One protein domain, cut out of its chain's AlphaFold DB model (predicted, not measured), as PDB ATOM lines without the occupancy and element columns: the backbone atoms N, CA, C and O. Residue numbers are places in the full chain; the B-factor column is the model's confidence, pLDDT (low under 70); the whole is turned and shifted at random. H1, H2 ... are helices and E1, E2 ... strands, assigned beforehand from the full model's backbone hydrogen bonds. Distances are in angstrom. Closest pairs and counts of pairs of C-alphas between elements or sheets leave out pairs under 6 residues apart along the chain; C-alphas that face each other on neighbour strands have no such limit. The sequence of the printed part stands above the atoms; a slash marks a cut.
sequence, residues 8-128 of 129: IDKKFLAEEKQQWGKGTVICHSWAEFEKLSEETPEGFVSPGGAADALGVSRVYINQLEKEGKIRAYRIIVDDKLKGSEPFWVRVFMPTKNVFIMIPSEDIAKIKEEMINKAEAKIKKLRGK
ATOM      1  N   ILE A   8      65.191  35.305  45.828       75.81
ATOM      2  CA  ILE A   8      66.037  36.363  45.261       75.81
ATOM      3  C   ILE A   8      66.322  37.449  46.289       75.81
ATOM      4  O   ILE A   8      67.463  37.877  46.399       75.81
ATOM      5  N   ASP A   9      65.335  37.820  47.107       76.00
ATOM      6  CA  ASP A   9      65.538  38.778  48.198       76.00
ATOM      7  C   ASP A   9      66.539  38.231  49.219       76.00
ATOM      8  O   ASP A   9      67.399  38.958  49.707       76.00
ATOM      9  N   LYS A  10      66.473  36.921  49.505       80.12
ATOM     10  CA  LYS A  10      67.432  36.255  50.397       80.12
ATOM     11  C   LYS A  10      68.850  36.256  49.827       80.12
ATOM     12  O   LYS A  10      69.784  36.519  50.577       80.12
ATOM     13  N   LYS A  11      69.014  35.962  48.531       83.31
ATOM     14  CA  LYS A  11      70.325  36.003  47.859       83.31
ATOM     15  C   LYS A  11      70.893  37.418  47.828       83.31
ATOM     16  O   LYS A  11      72.014  37.616  48.275       83.31
ATOM     17  N   PHE A  12      70.086  38.389  47.412       84.00
ATOM     18  CA  PHE A  12      70.453  39.800  47.395       84.00
ATOM     19  C   PHE A  12      70.919  40.288  48.774       84.00
ATOM     20  O   PHE A  12      72.004  40.840  48.908       84.00
ATOM     21  N   LEU A  13      70.154  40.004  49.834       82.75
ATOM     22  CA  LEU A  13      70.551  40.380  51.193       82.75
ATOM     23  C   LEU A  13      71.810  39.653  51.679       82.75
ATOM     24  O   LEU A  13      72.554  40.207  52.485       82.75
ATOM     25  N   ALA A  14      72.047  38.415  51.239       85.69
ATOM     26  CA  ALA A  14      73.268  37.687  51.573       85.69
ATOM     27  C   ALA A  14      74.501  38.304  50.894       85.69
ATOM     28  O   ALA A  14      75.543  38.410  51.534       85.69
ATOM     29  N   GLU A  15      74.378  38.742  49.641       86.19
ATOM     30  CA  GLU A  15      75.433  39.458  48.912       86.19
ATOM     31  C   GLU A  15      75.699  40.837  49.530       86.19
ATOM     32  O   GLU A  15      76.849  41.176  49.808       86.19
ATOM     33  N   GLU A  16      74.645  41.590  49.859       86.38
ATOM     34  CA  GLU A  16      74.764  42.875  50.555       86.38
ATOM     35  C   GLU A  16      75.480  42.730  51.901       86.38
ATOM     36  O   GLU A  16      76.378  43.511  52.214       86.38
ATOM     37  N   LYS A  17      75.157  41.682  52.671       85.81
ATOM     38  CA  LYS A  17      75.813  41.377  53.950       85.81
ATOM     39  C   LYS A  17      77.322  41.188  53.844       85.81
ATOM     40  O   LYS A  17      78.031  41.526  54.785       85.81
ATOM     41  N   GLN A  18      77.827  40.676  52.722       87.44
ATOM     42  CA  GLN A  18      79.272  40.524  52.514       87.44
ATOM     43  C   GLN A  18      79.989  41.869  52.344       87.44
ATOM     44  O   GLN A  18      81.203  41.954  52.530       87.44
ATOM     45  N   GLN A  19      79.252  42.923  51.986       84.38
ATOM     46  CA  GLN A  19      79.790  44.271  51.848       84.38
ATOM     47  C   GLN A  19      79.762  45.060  53.156       84.38
ATOM     48  O   GLN A  19      80.366  46.128  53.212       84.38
ATOM     49  N   TRP A  20      79.090  44.559  54.195       89.06
ATOM     50  CA  TRP A  20      78.983  45.266  55.465       89.06
ATOM     51  C   TRP A  20      80.335  45.324  56.177       89.06
ATOM     52  O   TRP A  20      81.094  44.355  56.241       89.06
ATOM     53  N   GLY A  21      80.628  46.507  56.691       90.50
ATOM     54  CA  GLY A  21      81.813  46.847  57.445       90.50
ATOM     55  C   GLY A  21      81.536  47.046  58.929       90.50
ATOM     56  O   GLY A  21      80.403  46.964  59.397       90.50
ATOM     57  N   LYS A  22      82.592  47.369  59.680       93.38
ATOM     58  CA  LYS A  22      82.476  47.704  61.107       93.38
ATOM     59  C   LYS A  22      81.641  48.964  61.356       93.38
ATOM     60  O   LYS A  22      81.048  49.082  62.418       93.38
ATOM     61  N   GLY A  23      81.611  49.892  60.398       92.75
ATOM     62  CA  GLY A  23      80.825  51.125  60.468       92.75
ATOM     63  C   GLY A  23      79.401  51.010  59.919       92.75
ATOM     64  O   GLY A  23      78.687  52.011  59.869       92.75
ATOM     65  N   THR A  24      78.974  49.830  59.464       94.12
ATOM     66  CA  THR A  24      77.640  49.659  58.882       94.12
ATOM     67  C   THR A  24      76.555  49.724  59.954       94.12
ATOM     68  O   THR A  24      76.588  48.980  60.932       94.12
ATOM     69  N   VAL A  25      75.536  50.548  59.710       92.31
ATOM     70  CA  VAL A  25      74.304  50.611  60.502       92.31
ATOM     71  C   VAL A  25      73.137  50.238  59.594       92.31
ATOM     72  O   VAL A  25      72.956  50.838  58.536       92.31
ATOM     73  N   ILE A  26      72.362  49.221  59.970       90.94
ATOM     74  CA  ILE A  26      71.233  48.750  59.160       90.94
ATOM     75  C   ILE A  26      69.954  49.445  59.605       90.94
ATOM     76  O   ILE A  26      69.576  49.342  60.768       90.94
ATOM     77  N   CYS A  27      69.270  50.080  58.654       86.12
ATOM     78  CA  CYS A  27      67.929  50.619  58.839       86.12
ATOM     79  C   CYS A  27      66.950  49.754  58.035       86.12
ATOM     80  O   CYS A  27      67.039  49.661  56.809       86.12
ATOM     81  N   HIS A  28      66.003  49.113  58.710       82.25
ATOM     82  CA  HIS A  28      64.974  48.269  58.099       82.25
ATOM     83  C   HIS A  28      63.760  49.061  57.597       82.25
ATOM     84  O   HIS A  28      62.816  48.482  57.057       82.25
ATOM     85  N   SER A  29      63.760  50.382  57.782       79.50
ATOM     86  CA  SER A  29      62.737  51.280  57.259       79.50
ATOM     87  C   SER A  29      63.262  52.708  57.105       79.50
ATOM     88  O   SER A  29      64.256  53.088  57.727       79.50
ATOM     89  N   TRP A  30      62.555  53.517  56.311       82.19
ATOM     90  CA  TRP A  30      62.795  54.964  56.243       82.19
ATOM     91  C   TRP A  30      62.611  55.641  57.603       82.19
ATOM     92  O   TRP A  30      63.436  56.461  57.974       82.19
ATOM     93  N   ALA A  31      61.612  55.230  58.386       82.50
ATOM     94  CA  ALA A  31      61.359  55.797  59.711       82.50
ATOM     95  C   ALA A  31      62.502  55.530  60.710       82.50
ATOM     96  O   ALA A  31      62.767  56.351  61.584       82.50
ATOM     97  N   GLU A  32      63.190  54.385  60.609       84.56
ATOM     98  CA  GLU A  32      64.399  54.127  61.407       84.56
ATOM     99  C   GLU A  32      65.548  55.051  61.001       84.56
ATOM    100  O   GLU A  32      66.255  55.562  61.866       84.56
ATOM    101  N   PHE A  33      65.710  55.299  59.700       87.12
ATOM    102  CA  PHE A  33      66.698  56.256  59.212       87.12
ATOM    103  C   PHE A  33      66.368  57.693  59.627       87.12
ATOM    104  O   PHE A  33      67.261  58.388  60.089       87.12
ATOM    105  N   GLU A  34      65.112  58.127  59.514       85.56
ATOM    106  CA  GLU A  34      64.688  59.483  59.883       85.56
ATOM    107  C   GLU A  34      65.036  59.799  61.343       85.56
ATOM    108  O   GLU A  34      65.664  60.820  61.607       85.56
ATOM    109  N   LYS A  35      64.778  58.870  62.272       86.62
ATOM    110  CA  LYS A  35      65.167  59.023  63.685       86.62
ATOM    111  C   LYS A  35      66.673  59.195  63.878       86.62
ATOM    112  O   LYS A  35      67.100  60.035  64.657       86.62
ATOM    113  N   LEU A  36      67.483  58.415  63.163       83.25
ATOM    114  CA  LEU A  36      68.946  58.535  63.210       83.25
ATOM    115  C   LEU A  36      69.434  59.826  62.534       83.25
ATOM    116  O   LEU A  36      70.474  60.376  62.896       83.25
ATOM    117  N   SER A  37      68.685  60.319  61.546       82.81
ATOM    118  CA  SER A  37      69.008  61.542  60.817       82.81
ATOM    119  C   SER A  37      68.803  62.804  61.650       82.81
ATOM    120  O   SER A  37      69.567  63.752  61.491       82.81
ATOM    121  N   GLU A  38      67.851  62.791  62.587       84.69
ATOM    122  CA  GLU A  38      67.608  63.897  63.523       84.69
ATOM    123  C   GLU A  38      68.828  64.191  64.411       84.69
ATOM    124  O   GLU A  38      69.062  65.335  64.794       84.69
ATOM    125  N   GLU A  39      69.653  63.177  64.686       80.06
ATOM    126  CA  GLU A  39      70.870  63.300  65.495       80.06
ATOM    127  C   GLU A  39      72.083  63.812  64.692       80.06
ATOM    128  O   GLU A  39      73.135  64.081  65.271       80.06
ATOM    129  N   THR A  40      71.961  63.952  63.365       78.50
ATOM    130  CA  THR A  40      73.076  64.290  62.462       78.50
ATOM    131  C   THR A  40      72.836  65.639  61.759       78.50
ATOM    132  O   THR A  40      72.332  65.677  60.634       78.50
ATOM    133  N   PRO A  41      73.218  66.775  62.375       73.25
ATOM    134  CA  PRO A  41      72.862  68.116  61.892       73.25
ATOM    135  C   PRO A  41      73.524  68.505  60.560       73.25
ATOM    136  O   PRO A  41      72.998  69.341  59.830       73.25
ATOM    137  N   GLU A  42      74.660  67.894  60.215       80.56
ATOM    138  CA  GLU A  42      75.402  68.183  58.977       80.56
ATOM    139  C   GLU A  42      74.891  67.396  57.753       80.56
ATOM    140  O   GLU A  42      75.446  67.490  56.653       80.56
ATOM    141  N   GLY A  43      73.824  66.614  57.927       89.62
ATOM    142  CA  GLY A  43      73.205  65.843  56.857       89.62
ATOM    143  C   GLY A  43      74.037  64.647  56.391       89.62
ATOM    144  O   GLY A  43      74.928  64.146  57.084       89.62
ATOM    145  N   PHE A  44      73.701  64.166  55.193       93.62
ATOM    146  CA  PHE A  44      74.199  62.907  54.649       93.62
ATOM    147  C   PHE A  44      74.639  63.052  53.199       93.62
ATOM    148  O   PHE A  44      74.055  63.803  52.417       93.62
ATOM    149  N   VAL A  45      75.621  62.246  52.821       94.44
ATOM    150  CA  VAL A  45      76.102  62.111  51.449       94.44
ATOM    151  C   VAL A  45      76.029  60.657  50.994       94.44
ATOM    152  O   VAL A  45      76.145  59.717  51.783       94.44
ATOM    153  N   SER A  46      75.851  60.457  49.689       94.88
ATOM    154  CA  SER A  46      75.989  59.129  49.085       94.88
ATOM    155  C   SER A  46      77.466  58.702  49.047       94.88
ATOM    156  O   SER A  46      78.348  59.563  49.087       94.88
ATOM    157  N   PRO A  47      77.786  57.408  48.860       94.50
ATOM    158  CA  PRO A  47      79.170  56.959  48.675       94.50
ATOM    159  C   PRO A  47      79.905  57.663  47.527       94.50
ATOM    160  O   PRO A  47      81.119  57.836  47.585       94.50
ATOM    161  N   GLY A  48      79.176  58.074  46.481       94.75
ATOM    162  CA  GLY A  48      79.723  58.909  45.413       94.75
ATOM    163  C   GLY A  48      80.079  60.307  45.895       94.75
ATOM    164  O   GLY A  48      81.221  60.714  45.743       94.75
ATOM    165  N   GLY A  49      79.139  60.989  46.552       95.06
ATOM    166  CA  GLY A  49      79.387  62.326  47.097       95.06
ATOM    167  C   GLY A  49      80.509  62.346  48.140       95.06
ATOM    168  O   GLY A  49      81.326  63.260  48.140       95.06
ATOM    169  N   ALA A  50      80.609  61.311  48.979       96.25
ATOM    170  CA  ALA A  50      81.708  61.141  49.929       96.25
ATOM    171  C   ALA A  50      83.072  60.997  49.233       96.25
ATOM    172  O   ALA A  50      84.058  61.601  49.655       96.25
ATOM    173  N   ALA A  51      83.125  60.199  48.162       96.75
ATOM    174  CA  ALA A  51      84.333  60.004  47.367       96.75
ATOM    175  C   ALA A  51      84.795  61.324  46.730       96.75
ATOM    176  O   ALA A  51      85.965  61.690  46.856       96.75
ATOM    177  N   ASP A  52      83.857  62.072  46.146       96.81
ATOM    178  CA  ASP A  52      84.124  63.374  45.533       96.81
ATOM    179  C   ASP A  52      84.593  64.405  46.576       96.81
ATOM    180  O   ASP A  52      85.572  65.114  46.351       96.81
ATOM    181  N   ALA A  53      83.969  64.440  47.761       94.75
ATOM    182  CA  ALA A  53      84.318  65.370  48.840       94.75
ATOM    183  C   ALA A  53      85.744  65.178  49.393       94.75
ATOM    184  O   ALA A  53      86.375  66.147  49.836       94.75
ATOM    185  N   LEU A  54      86.243  63.936  49.369       94.94
ATOM    186  CA  LEU A  54      87.597  63.570  49.795       94.94
ATOM    187  C   LEU A  54      88.613  63.542  48.642       94.94
ATOM    188  O   LEU A  54      89.812  63.465  48.905       94.94
ATOM    189  N   GLY A  55      88.164  63.588  47.383       94.88
ATOM    190  CA  GLY A  55      89.028  63.411  46.213       94.88
ATOM    191  C   GLY A  55      89.625  62.001  46.117       94.88
ATOM    192  O   GLY A  55      90.787  61.840  45.745       94.88
ATOM    193  N   VAL A  56      88.857  60.978  46.497       95.25
ATOM    194  CA  VAL A  56      89.287  59.567  46.561       95.25
ATOM    195  C   VAL A  56      88.352  58.665  45.758       95.25
ATOM    196  O   VAL A  56      87.296  59.082  45.298       95.25
ATOM    197  N   SER A  57      88.717  57.394  45.583       96.19
ATOM    198  CA  SER A  57      87.836  56.426  44.924       96.19
ATOM    199  C   SER A  57      86.707  55.962  45.853       96.19
ATOM    200  O   SER A  57      86.872  55.859  47.068       96.19
ATOM    201  N   ARG A  58      85.567  55.552  45.278       94.06
ATOM    202  CA  ARG A  58      84.482  54.894  46.037       94.06
ATOM    203  C   ARG A  58      84.944  53.635  46.778       94.06
ATOM    204  O   ARG A  58      84.406  53.308  47.831       94.06
ATOM    205  N   VAL A  59      85.945  52.932  46.243       94.38
ATOM    206  CA  VAL A  59      86.535  51.752  46.893       94.38
ATOM    207  C   VAL A  59      87.169  52.136  48.229       94.38
ATOM    208  O   VAL A  59      87.009  51.409  49.205       94.38
ATOM    209  N   TYR A  60      87.820  53.298  48.298       95.56
ATOM    210  CA  TYR A  60      88.386  53.804  49.542       95.56
ATOM    211  C   TYR A  60      87.299  54.142  50.571       95.56
ATOM    212  O   TYR A  60      87.453  53.811  51.740       95.56
ATOM    213  N   ILE A  61      86.158  54.699  50.147       96.25
ATOM    214  CA  ILE A  61      85.004  54.921  51.039       96.25
ATOM    215  C   ILE A  61      84.499  53.598  51.637       96.25
ATOM    216  O   ILE A  61      84.322  53.500  52.848       96.25
ATOM    217  N   ASN A  62      84.350  52.554  50.814       94.12
ATOM    218  CA  ASN A  62      83.986  51.214  51.298       94.12
ATOM    219  C   ASN A  62      85.038  50.657  52.277       94.12
ATOM    220  O   ASN A  62      84.704  50.048  53.289       94.12
ATOM    221  N   GLN A  63      86.326  50.894  52.022       95.25
ATOM    222  CA  GLN A  63      87.383  50.506  52.954       95.25
ATOM    223  C   GLN A  63      87.257  51.233  54.304       95.25
ATOM    224  O   GLN A  63      87.378  50.591  55.345       95.25
ATOM    225  N   LEU A  64      86.968  52.539  54.306       95.88
ATOM    226  CA  LEU A  64      86.746  53.306  55.536       95.88
ATOM    227  C   LEU A  64      85.549  52.767  56.341       95.88
ATOM    228  O   LEU A  64      85.652  52.644  57.562       95.88
ATOM    229  N   GLU A  65      84.451  52.387  55.674       95.69
ATOM    230  CA  GLU A  65      83.302  51.709  56.305       95.69
ATOM    231  C   GLU A  65      83.729  50.359  56.912       95.69
ATOM    232  O   GLU A  65      83.439  50.068  58.077       95.69
ATOM    233  N   LYS A  66      84.471  49.539  56.152       94.12
ATOM    234  CA  LYS A  66      84.988  48.234  56.608       94.12
ATOM    235  C   LYS A  66      85.889  48.345  57.827       94.12
ATOM    236  O   LYS A  66      85.807  47.511  58.728       94.12
ATOM    237  N   GLU A  67      86.701  49.389  57.882       94.56
ATOM    238  CA  GLU A  67      87.582  49.678  59.010       94.56
ATOM    239  C   GLU A  67      86.847  50.304  60.205       94.56
ATOM    240  O   GLU A  67      87.394  50.298  61.306       94.56
ATOM    241  N   GLY A  68      85.610  50.782  60.025       94.25
ATOM    242  CA  GLY A  68      84.822  51.451  61.066       94.25
ATOM    243  C   GLY A  68      85.231  52.904  61.302       94.25
ATOM    244  O   GLY A  68      84.961  53.452  62.363       94.25
ATOM    245  N   LYS A  69      85.911  53.517  60.328       95.44
ATOM    246  CA  LYS A  69      86.344  54.920  60.383       95.44
ATOM    247  C   LYS A  69      85.233  55.902  60.027       95.44
ATOM    248  O   LYS A  69      85.299  57.057  60.425       95.44
ATOM    249  N   ILE A  70      84.245  55.443  59.267       95.88
ATOM    250  CA  ILE A  70      83.033  56.193  58.939       95.88
ATOM    251  C   ILE A  70      81.821  55.304  59.180       95.88
ATOM    252  O   ILE A  70      81.910  54.079  59.036       95.88
ATOM    253  N   ARG A  71      80.686  55.918  59.499       94.94
ATOM    254  CA  ARG A  71      79.393  55.241  59.548       94.94
ATOM    255  C   ARG A  71      78.758  55.205  58.165       94.94
ATOM    256  O   ARG A  71      78.835  56.168  57.408       94.94
ATOM    257  N   ALA A  72      78.087  54.104  57.853       94.81
ATOM    258  CA  ALA A  72      77.282  53.971  56.645       94.81
ATOM    259  C   ALA A  72      75.909  53.402  57.007       94.81
ATOM    260  O   ALA A  72      75.780  52.227  57.359       94.81
ATOM    261  N   TYR A  73      74.884  54.242  56.912       93.25
ATOM    262  CA  TYR A  73      73.496  53.850  57.110       93.25
ATOM    263  C   TYR A  73      72.980  53.191  55.841       93.25
ATOM    264  O   TYR A  73      72.880  53.826  54.790       93.25
ATOM    265  N   ARG A  74      72.668  51.901  55.936       92.50
ATOM    266  CA  ARG A  74      72.124  51.099  54.842       92.50
ATOM    267  C   ARG A  74      70.631  50.915  55.061       92.50
ATOM    268  O   ARG A  74      70.213  50.139  55.918       92.50
ATOM    269  N   ILE A  75      69.841  51.641  54.283       88.25
ATOM    270  CA  ILE A  75      68.383  51.662  54.352       88.25
ATOM    271  C   ILE A  75      67.848  50.600  53.398       88.25
ATOM    272  O   ILE A  75      67.936  50.746  52.178       88.25
ATOM    273  N   ILE A  76      67.314  49.519  53.959       84.50
ATOM    274  CA  ILE A  76      66.745  48.403  53.206       84.50
ATOM    275  C   ILE A  76      65.244  48.643  53.085       84.50
ATOM    276  O   ILE A  76      64.515  48.505  54.065       84.50
ATOM    277  N   VAL A  77      64.776  48.987  51.889       77.25
ATOM    278  CA  VAL A  77      63.353  49.256  51.636       77.25
ATOM    279  C   VAL A  77      62.809  48.339  50.560       77.25
ATOM    280  O   VAL A  77      63.482  48.046  49.572       77.25
ATOM    281  N   ASP A  78      61.568  47.903  50.757       71.81
ATOM    282  CA  ASP A  78      60.813  47.197  49.730       71.81
ATOM    283  C   ASP A  78      60.449  48.197  48.627       71.81
ATOM    284  O   ASP A  78      59.668  49.129  48.840       71.81
ATOM    285  N   ASP A  79      61.014  48.010  47.441       65.25
ATOM    286  CA  ASP A  79      60.752  48.865  46.303       65.25
ATOM    287  C   ASP A  79      59.436  48.473  45.619       65.25
ATOM    288  O   ASP A  79      59.212  47.330  45.199       65.25
ATOM    289  N   LYS A  80      58.534  49.451  45.518       56.81
ATOM    290  CA  LYS A  80      57.248  49.311  44.828       56.81
ATOM    291  C   LYS A  80      57.363  49.567  43.321       56.81
ATOM    292  O   LYS A  80      56.398  49.259  42.620       56.81
ATOM    293  N   LEU A  81      58.502  50.068  42.817       53.88
ATOM    294  CA  LEU A  81      58.716  50.350  41.386       53.88
ATOM    295  C   LEU A  81      58.515  49.117  40.501       53.88
ATOM    296  O   LEU A  81      57.994  49.262  39.395       53.88
ATOM    297  N   LYS A  82      58.716  47.925  41.088       55.56
ATOM    298  CA  LYS A  82      58.457  46.583  40.537       55.56
ATOM    299  C   LYS A  82      57.076  46.397  39.878       55.56
ATOM    300  O   LYS A  82      56.814  45.389  39.221       55.56
ATOM    301  N   GLY A  83      56.130  47.300  40.142       59.41
ATOM    302  CA  GLY A  83      54.803  47.303  39.536       59.41
ATOM    303  C   GLY A  83      54.783  47.683  38.053       59.41
ATOM    304  O   GLY A  83      53.795  47.358  37.391       59.41
ATOM    305  N   SER A  84      55.837  48.311  37.524       66.62
ATOM    306  CA  SER A  84      55.853  48.885  36.169       66.62
ATOM    307  C   SER A  84      56.593  48.040  35.118       66.62
ATOM    308  O   SER A  84      56.366  48.199  33.923       66.62
ATOM    309  N   GLU A  85      57.413  47.079  35.537       71.00
ATOM    310  CA  GLU A  85      58.281  46.279  34.671       71.00
ATOM    311  C   GLU A  85      57.578  45.003  34.178       71.00
ATOM    312  O   GLU A  85      56.671  44.497  34.845       71.00
ATOM    313  N   PRO A  86      57.994  44.408  33.049       79.62
ATOM    314  CA  PRO A  86      57.457  43.129  32.587       79.62
ATOM    315  C   PRO A  86      57.672  41.977  33.584       79.62
ATOM    316  O   PRO A  86      58.690  41.918  34.275       79.62
ATOM    317  N   PHE A  87      56.743  41.011  33.629       78.50
ATOM    318  CA  PHE A  87      56.761  39.892  34.588       78.50
ATOM    319  C   PHE A  87      58.092  39.125  34.616       78.50
ATOM    320  O   PHE A  87      58.596  38.830  35.695       78.50
ATOM    321  N   TRP A  88      58.700  38.847  33.458       76.19
ATOM    322  CA  TRP A  88      59.977  38.127  33.402       76.19
ATOM    323  C   TRP A  88      61.112  38.892  34.096       76.19
ATOM    324  O   TRP A  88      61.899  38.279  34.806       76.19
ATOM    325  N   VAL A  89      61.154  40.225  33.991       75.19
ATOM    326  CA  VAL A  89      62.145  41.068  34.688       75.19
ATOM    327  C   VAL A  89      61.928  41.013  36.203       75.19
ATOM    328  O   VAL A  89      62.877  40.870  36.978       75.19
ATOM    329  N   ARG A  90      60.662  41.018  36.643       69.56
ATOM    330  CA  ARG A  90      60.294  40.915  38.066       69.56
ATOM    331  C   ARG A  90      60.787  39.622  38.715       69.56
ATOM    332  O   ARG A  90      61.016  39.608  39.925       69.56
ATOM    333  N   VAL A  91      60.927  38.546  37.944       71.62
ATOM    334  CA  VAL A  91      61.414  37.249  38.436       71.62
ATOM    335  C   VAL A  91      62.932  37.240  38.619       71.62
ATOM    336  O   VAL A  91      63.417  36.333  39.269       71.62
ATOM    337  N   PHE A  92      63.685  38.232  38.137       74.12
ATOM    338  CA  PHE A  92      65.142  38.303  38.335       74.12
ATOM    339  C   PHE A  92      65.599  39.487  39.192       74.12
ATOM    340  O   PHE A  92      66.739  39.499  39.645       74.12
ATOM    341  N   MET A  93      64.721  40.456  39.463       70.44
ATOM    342  CA  MET A  93      65.046  41.605  40.310       70.44
ATOM    343  C   MET A  93      64.621  41.385  41.770       70.44
ATOM    344  O   MET A  93      63.480  40.956  42.015       70.44
ATOM    345  N   PRO A  94      65.481  41.708  42.755       71.88
ATOM    346  CA  PRO A  94      65.070  41.738  44.152       71.88
ATOM    347  C   PRO A  94      63.936  42.750  44.342       71.88
ATOM    348  O   PRO A  94      63.804  43.730  43.616       71.88
ATOM    349  N   THR A  95      63.059  42.474  45.300       73.44
ATOM    350  CA  THR A  95      62.021  43.419  45.737       73.44
ATOM    351  C   THR A  95      62.566  44.468  46.695       73.44
ATOM    352  O   THR A  95      61.849  45.402  47.030       73.44
ATOM    353  N   LYS A  96      63.813  44.311  47.143       72.94
ATOM    354  CA  LYS A  96      64.472  45.181  48.106       72.94
ATOM    355  C   LYS A  96      65.556  45.994  47.422       72.94
ATOM    356  O   LYS A  96      66.334  45.435  46.656       72.94
ATOM    357  N   ASN A  97      65.644  47.266  47.786       79.12
ATOM    358  CA  ASN A  97      66.770  48.130  47.460       79.12
ATOM    359  C   ASN A  97      67.516  48.513  48.734       79.12
ATOM    360  O   ASN A  97      66.911  48.633  49.802       79.12
ATOM    361  N   VAL A  98      68.824  48.733  48.597       85.62
ATOM    362  CA  VAL A  98      69.672  49.274  49.660       85.62
ATOM    363  C   VAL A  98      70.123  50.670  49.263       85.62
ATOM    364  O   VAL A  98      70.828  50.849  48.272       85.62
ATOM    365  N   PHE A  99      69.728  51.661  50.053       88.38
ATOM    366  CA  PHE A  99      70.251  53.020  49.952       88.38
ATOM    367  C   PHE A  99      71.351  53.202  50.988       88.38
ATOM    368  O   PHE A  99      71.189  52.785  52.130       88.38
ATOM    369  N   ILE A 100      72.467  53.813  50.596       92.00
ATOM    370  CA  ILE A 100      73.604  54.048  51.489       92.00
ATOM    371  C   ILE A 100      73.729  55.547  51.732       92.00
ATOM    372  O   ILE A 100      73.914  56.310  50.782       92.00
ATOM    373  N   MET A 101      73.658  55.939  53.000       93.88
ATOM    374  CA  MET A 101      73.814  57.311  53.470       93.88
ATOM    375  C   MET A 101      74.972  57.379  54.467       93.88
ATOM    376  O   MET A 101      75.039  56.587  55.403       93.88
ATOM    377  N   ILE A 102      75.890  58.316  54.270       94.88
ATOM    378  CA  ILE A 102      77.081  58.507  55.106       94.88
ATOM    379  C   ILE A 102      76.985  59.895  55.749       94.88
ATOM    380  O   ILE A 102      76.759  60.853  55.008       94.88
ATOM    381  N   PRO A 103      77.148  60.047  57.076       95.31
ATOM    382  CA  PRO A 103      77.196  61.358  57.721       95.31
ATOM    383  C   PRO A 103      78.255  62.267  57.117       95.31
ATOM    384  O   PRO A 103      79.416  61.870  56.987       95.31
ATOM    385  N   SER A 104      77.879  63.508  56.824       94.81
ATOM    386  CA  SER A 104      78.831  64.522  56.359       94.81
ATOM    387  C   SER A 104      79.947  64.767  57.381       94.81
ATOM    388  O   SER A 104      81.104  64.923  56.991       94.81
ATOM    389  N   GLU A 105      79.633  64.708  58.680       94.38
ATOM    390  CA  GLU A 105      80.604  64.926  59.759       94.38
ATOM    391  C   GLU A 105      81.734  63.881  59.780       94.38
ATOM    392  O   GLU A 105      82.888  64.206  60.063       94.38
ATOM    393  N   ASP A 106      81.441  62.622  59.440       94.94
ATOM    394  CA  ASP A 106      82.452  61.562  59.385       94.94
ATOM    395  C   ASP A 106      83.409  61.817  58.215       94.94
ATOM    396  O   ASP A 106      84.622  61.645  58.332       94.94
ATOM    397  N   ILE A 107      82.874  62.306  57.096       95.88
ATOM    398  CA  ILE A 107      83.671  62.712  55.939       95.88
ATOM    399  C   ILE A 107      84.533  63.935  56.262       95.88
ATOM    400  O   ILE A 107      85.714  63.953  55.909       95.88
ATOM    401  N   ALA A 108      83.988  64.926  56.967       94.56
ATOM    402  CA  ALA A 108      84.734  66.103  57.405       94.56
ATOM    403  C   ALA A 108      85.923  65.720  58.304       94.56
ATOM    404  O   ALA A 108      87.055  66.113  58.018       94.56
ATOM    405  N   LYS A 109      85.701  64.857  59.306       95.50
ATOM    406  CA  LYS A 109      86.762  64.340  60.192       95.50
ATOM    407  C   LYS A 109      87.878  63.648  59.404       95.50
ATOM    408  O   LYS A 109      89.059  63.937  59.600       95.50
ATOM    409  N   ILE A 110      87.526  62.774  58.457       96.44
ATOM    410  CA  ILE A 110      88.517  62.090  57.611       96.44
ATOM    411  C   ILE A 110      89.300  63.081  56.747       96.44
ATOM    412  O   ILE A 110      90.515  62.931  56.586       96.44
ATOM    413  N   LYS A 111      88.634  64.105  56.210       95.62
ATOM    414  CA  LYS A 111      89.285  65.148  55.415       95.62
ATOM    415  C   LYS A 111      90.334  65.903  56.228       95.62
ATOM    416  O   LYS A 111      91.460  66.066  55.760       95.62
ATOM    417  N   GLU A 112      89.994  66.309  57.447       96.06
ATOM    418  CA  GLU A 112      90.927  66.977  58.361       96.06
ATOM    419  C   GLU A 112      92.123  66.085  58.704       96.06
ATOM    420  O   GLU A 112      93.273  66.519  58.620       96.06
ATOM    421  N   GLU A 113      91.893  64.803  59.006       95.38
ATOM    422  CA  GLU A 113      92.984  63.855  59.239       95.38
ATOM    423  C   GLU A 113      93.930  63.728  58.039       95.38
ATOM    424  O   GLU A 113      95.149  63.621  58.212       95.38
ATOM    425  N   MET A 114      93.381  63.694  56.821       94.00
ATOM    426  CA  MET A 114      94.167  63.602  55.591       94.00
ATOM    427  C   MET A 114      95.040  64.843  55.395       94.00
ATOM    428  O   MET A 114      96.225  64.701  55.073       94.00
ATOM    429  N   ILE A 115      94.491  66.035  55.643       95.00
ATOM    430  CA  ILE A 115      95.226  67.305  55.576       95.00
ATOM    431  C   ILE A 115      96.358  67.314  56.609       95.00
ATOM    432  O   ILE A 115      97.519  67.483  56.240       95.00
ATOM    433  N   ASN A 116      96.059  66.999  57.871       95.25
ATOM    434  CA  ASN A 116      97.050  66.965  58.951       95.25
ATOM    435  C   ASN A 116      98.202  65.987  58.651       95.25
ATOM    436  O   ASN A 116      99.382  66.294  58.859       95.25
ATOM    437  N   LYS A 117      97.889  64.802  58.108       94.00
ATOM    438  CA  LYS A 117      98.901  63.818  57.680       94.00
ATOM    439  C   LYS A 117      99.755  64.347  56.524       94.00
ATOM    440  O   LYS A 117     100.970  64.122  56.519       94.00
ATOM    441  N   ALA A 118      99.151  65.041  55.561       93.12
ATOM    442  CA  ALA A 118      99.866  65.643  54.441       93.12
ATOM    443  C   ALA A 118     100.826  66.746  54.915       93.12
ATOM    444  O   ALA A 118     102.010  66.721  54.567       93.12
ATOM    445  N   GLU A 119     100.366  67.649  55.779       93.94
ATOM    446  CA  GLU A 119     101.178  68.730  56.349       93.94
ATOM    447  C   GLU A 119     102.361  68.200  57.164       93.94
ATOM    448  O   GLU A 119     103.506  68.623  56.967       93.94
ATOM    449  N   ALA A 120     102.126  67.203  58.022       93.31
ATOM    450  CA  ALA A 120     103.184  66.562  58.798       93.31
ATOM    451  C   ALA A 120     104.253  65.922  57.893       93.31
ATOM    452  O   ALA A 120     105.454  66.002  58.180       93.31
ATOM    453  N   LYS A 121     103.839  65.309  56.777       93.00
ATOM    454  CA  LYS A 121     104.755  64.730  55.786       93.00
ATOM    455  C   LYS A 121     105.567  65.813  55.073       93.00
ATOM    456  O   LYS A 121     106.781  65.660  54.944       93.00
ATOM    457  N   ILE A 122     104.939  66.923  54.681       93.44
ATOM    458  CA  ILE A 122     105.619  68.074  54.064       93.44
ATOM    459  C   ILE A 122     106.662  68.664  55.023       93.44
ATOM    460  O   ILE A 122     107.804  68.887  54.619       93.44
ATOM    461  N   LYS A 123     106.319  68.858  56.303       91.88
ATOM    462  CA  LYS A 123     107.248  69.375  57.322       91.88
ATOM    463  C   LYS A 123     108.472  68.472  57.495       91.88
ATOM    464  O   LYS A 123     109.596  68.967  57.510       91.88
ATOM    465  N   LYS A 124     108.273  67.146  57.550       90.94
ATOM    466  CA  LYS A 124     109.372  66.162  57.619       90.94
ATOM    467  C   LYS A 124     110.287  66.202  56.394       90.94
ATOM    468  O   LYS A 124     111.487  66.006  56.539       90.94
ATOM    469  N   LEU A 125     109.738  66.434  55.203       89.75
ATOM    470  CA  LEU A 125     110.527  66.541  53.972       89.75
ATOM    471  C   LEU A 125     111.315  67.855  53.906       89.75
ATOM    472  O   LEU A 125     112.449  67.855  53.439       89.75
ATOM    473  N   ARG A 126     110.748  68.961  54.405       83.31
ATOM    474  CA  ARG A 126     111.421  70.269  54.447       83.31
ATOM    475  C   ARG A 126     112.545  70.336  55.483       83.31
ATOM    476  O   ARG A 126     113.567  70.935  55.191       83.31
ATOM    477  N   GLY A 127     112.381  69.708  56.648       75.19
ATOM    478  CA  GLY A 127     113.410  69.662  57.701       75.19
ATOM    479  C   GLY A 127     114.532  68.638  57.478       75.19
ATOM    480  O   GLY A 127     115.399  68.505  58.330       75.19
ATOM    481  N   LYS A 128     114.494  67.885  56.370       60.62
ATOM    482  CA  LYS A 128     115.568  66.977  55.927       60.62
ATOM    483  C   LYS A 128     116.497  67.611  54.875       60.62
ATOM    484  O   LYS A 128     117.312  66.892  54.302       60.62
TER     485      LYS A 128
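Overview. This is residues 8 to 128 of the 129 residues of an uncharacterized protein of Nitrospirae bacterium (UniProt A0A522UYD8). A small three-stranded sheet has H1 and H3 over one face and H2 over the other, and the long helix H6 follows directly after E3 and leads away from the sheet, so that residues 115 to 128, of which 115 to 126 belong to H6, stick out as an arm. H5 lies off the sheet, far from H6. The printed part has 121 residues, in the order H1 E1 H2 H3 H4 E2 H5 E3 H6; the class is mixed, helices and strands, and the mixed sheet has the order E1 E2 E3. It is loose, with a radius of gyration of the C-alphas of 18.3 A, and spans 68 by 30 by 23 A.

Along the chain. H1, residues 8 to 18, begins at C-alpha 8 (66.037, 36.363, 45.261) and is 15.7 A long. E1 is residues 24 to 27, H2 30 to 38, H3 47 to 54 and H4 58 to 67. E2 is residues 72 to 78, 19.1 A; H5 is 87 to 90; E3 is 96 to 103, 22.7 A. H6, residues 104 to 126, is 33.1 A long and ends at C-alpha 126 (111.421, 70.269, 54.447).

Arrangement. E1 and E2 are parallel, with N 25 and O 72 2.9 A apart, and form a strand-helix-strand unit, two parallel neighbour strands with H2, H3 and H4 between. E2 and E3 are antiparallel, with N 75 and O 99 2.8 A apart. H1 is over E3 at a height over the sheet of 9.7 A, H2 over E2 at 9.3 A on the opposite face. H3, on the same face as H1, touches H4 about perpendicular at 86 degrees, the C-alphas of Ala 51 and Arg 58 being closest at 5.3 A. H4 only grazes the sheet with residues 61 to 67. Residues 104 to 111 of H6 touch H3, closest at the C-alphas of Leu 54 and Lys 111, 6.1 A. H1, H2, H3, H4 and H6 have every O i to N i+4 pair within hydrogen-bond range; H5 is too short for one.

Size, cuts and confidence. The C-alphas of Phe 87 and Lys 128 are the two farthest apart, 68.2 A. The printed part has no cut, and no link is long. The pLDDT is under 70 at residues 79 to 84, 90 and 128.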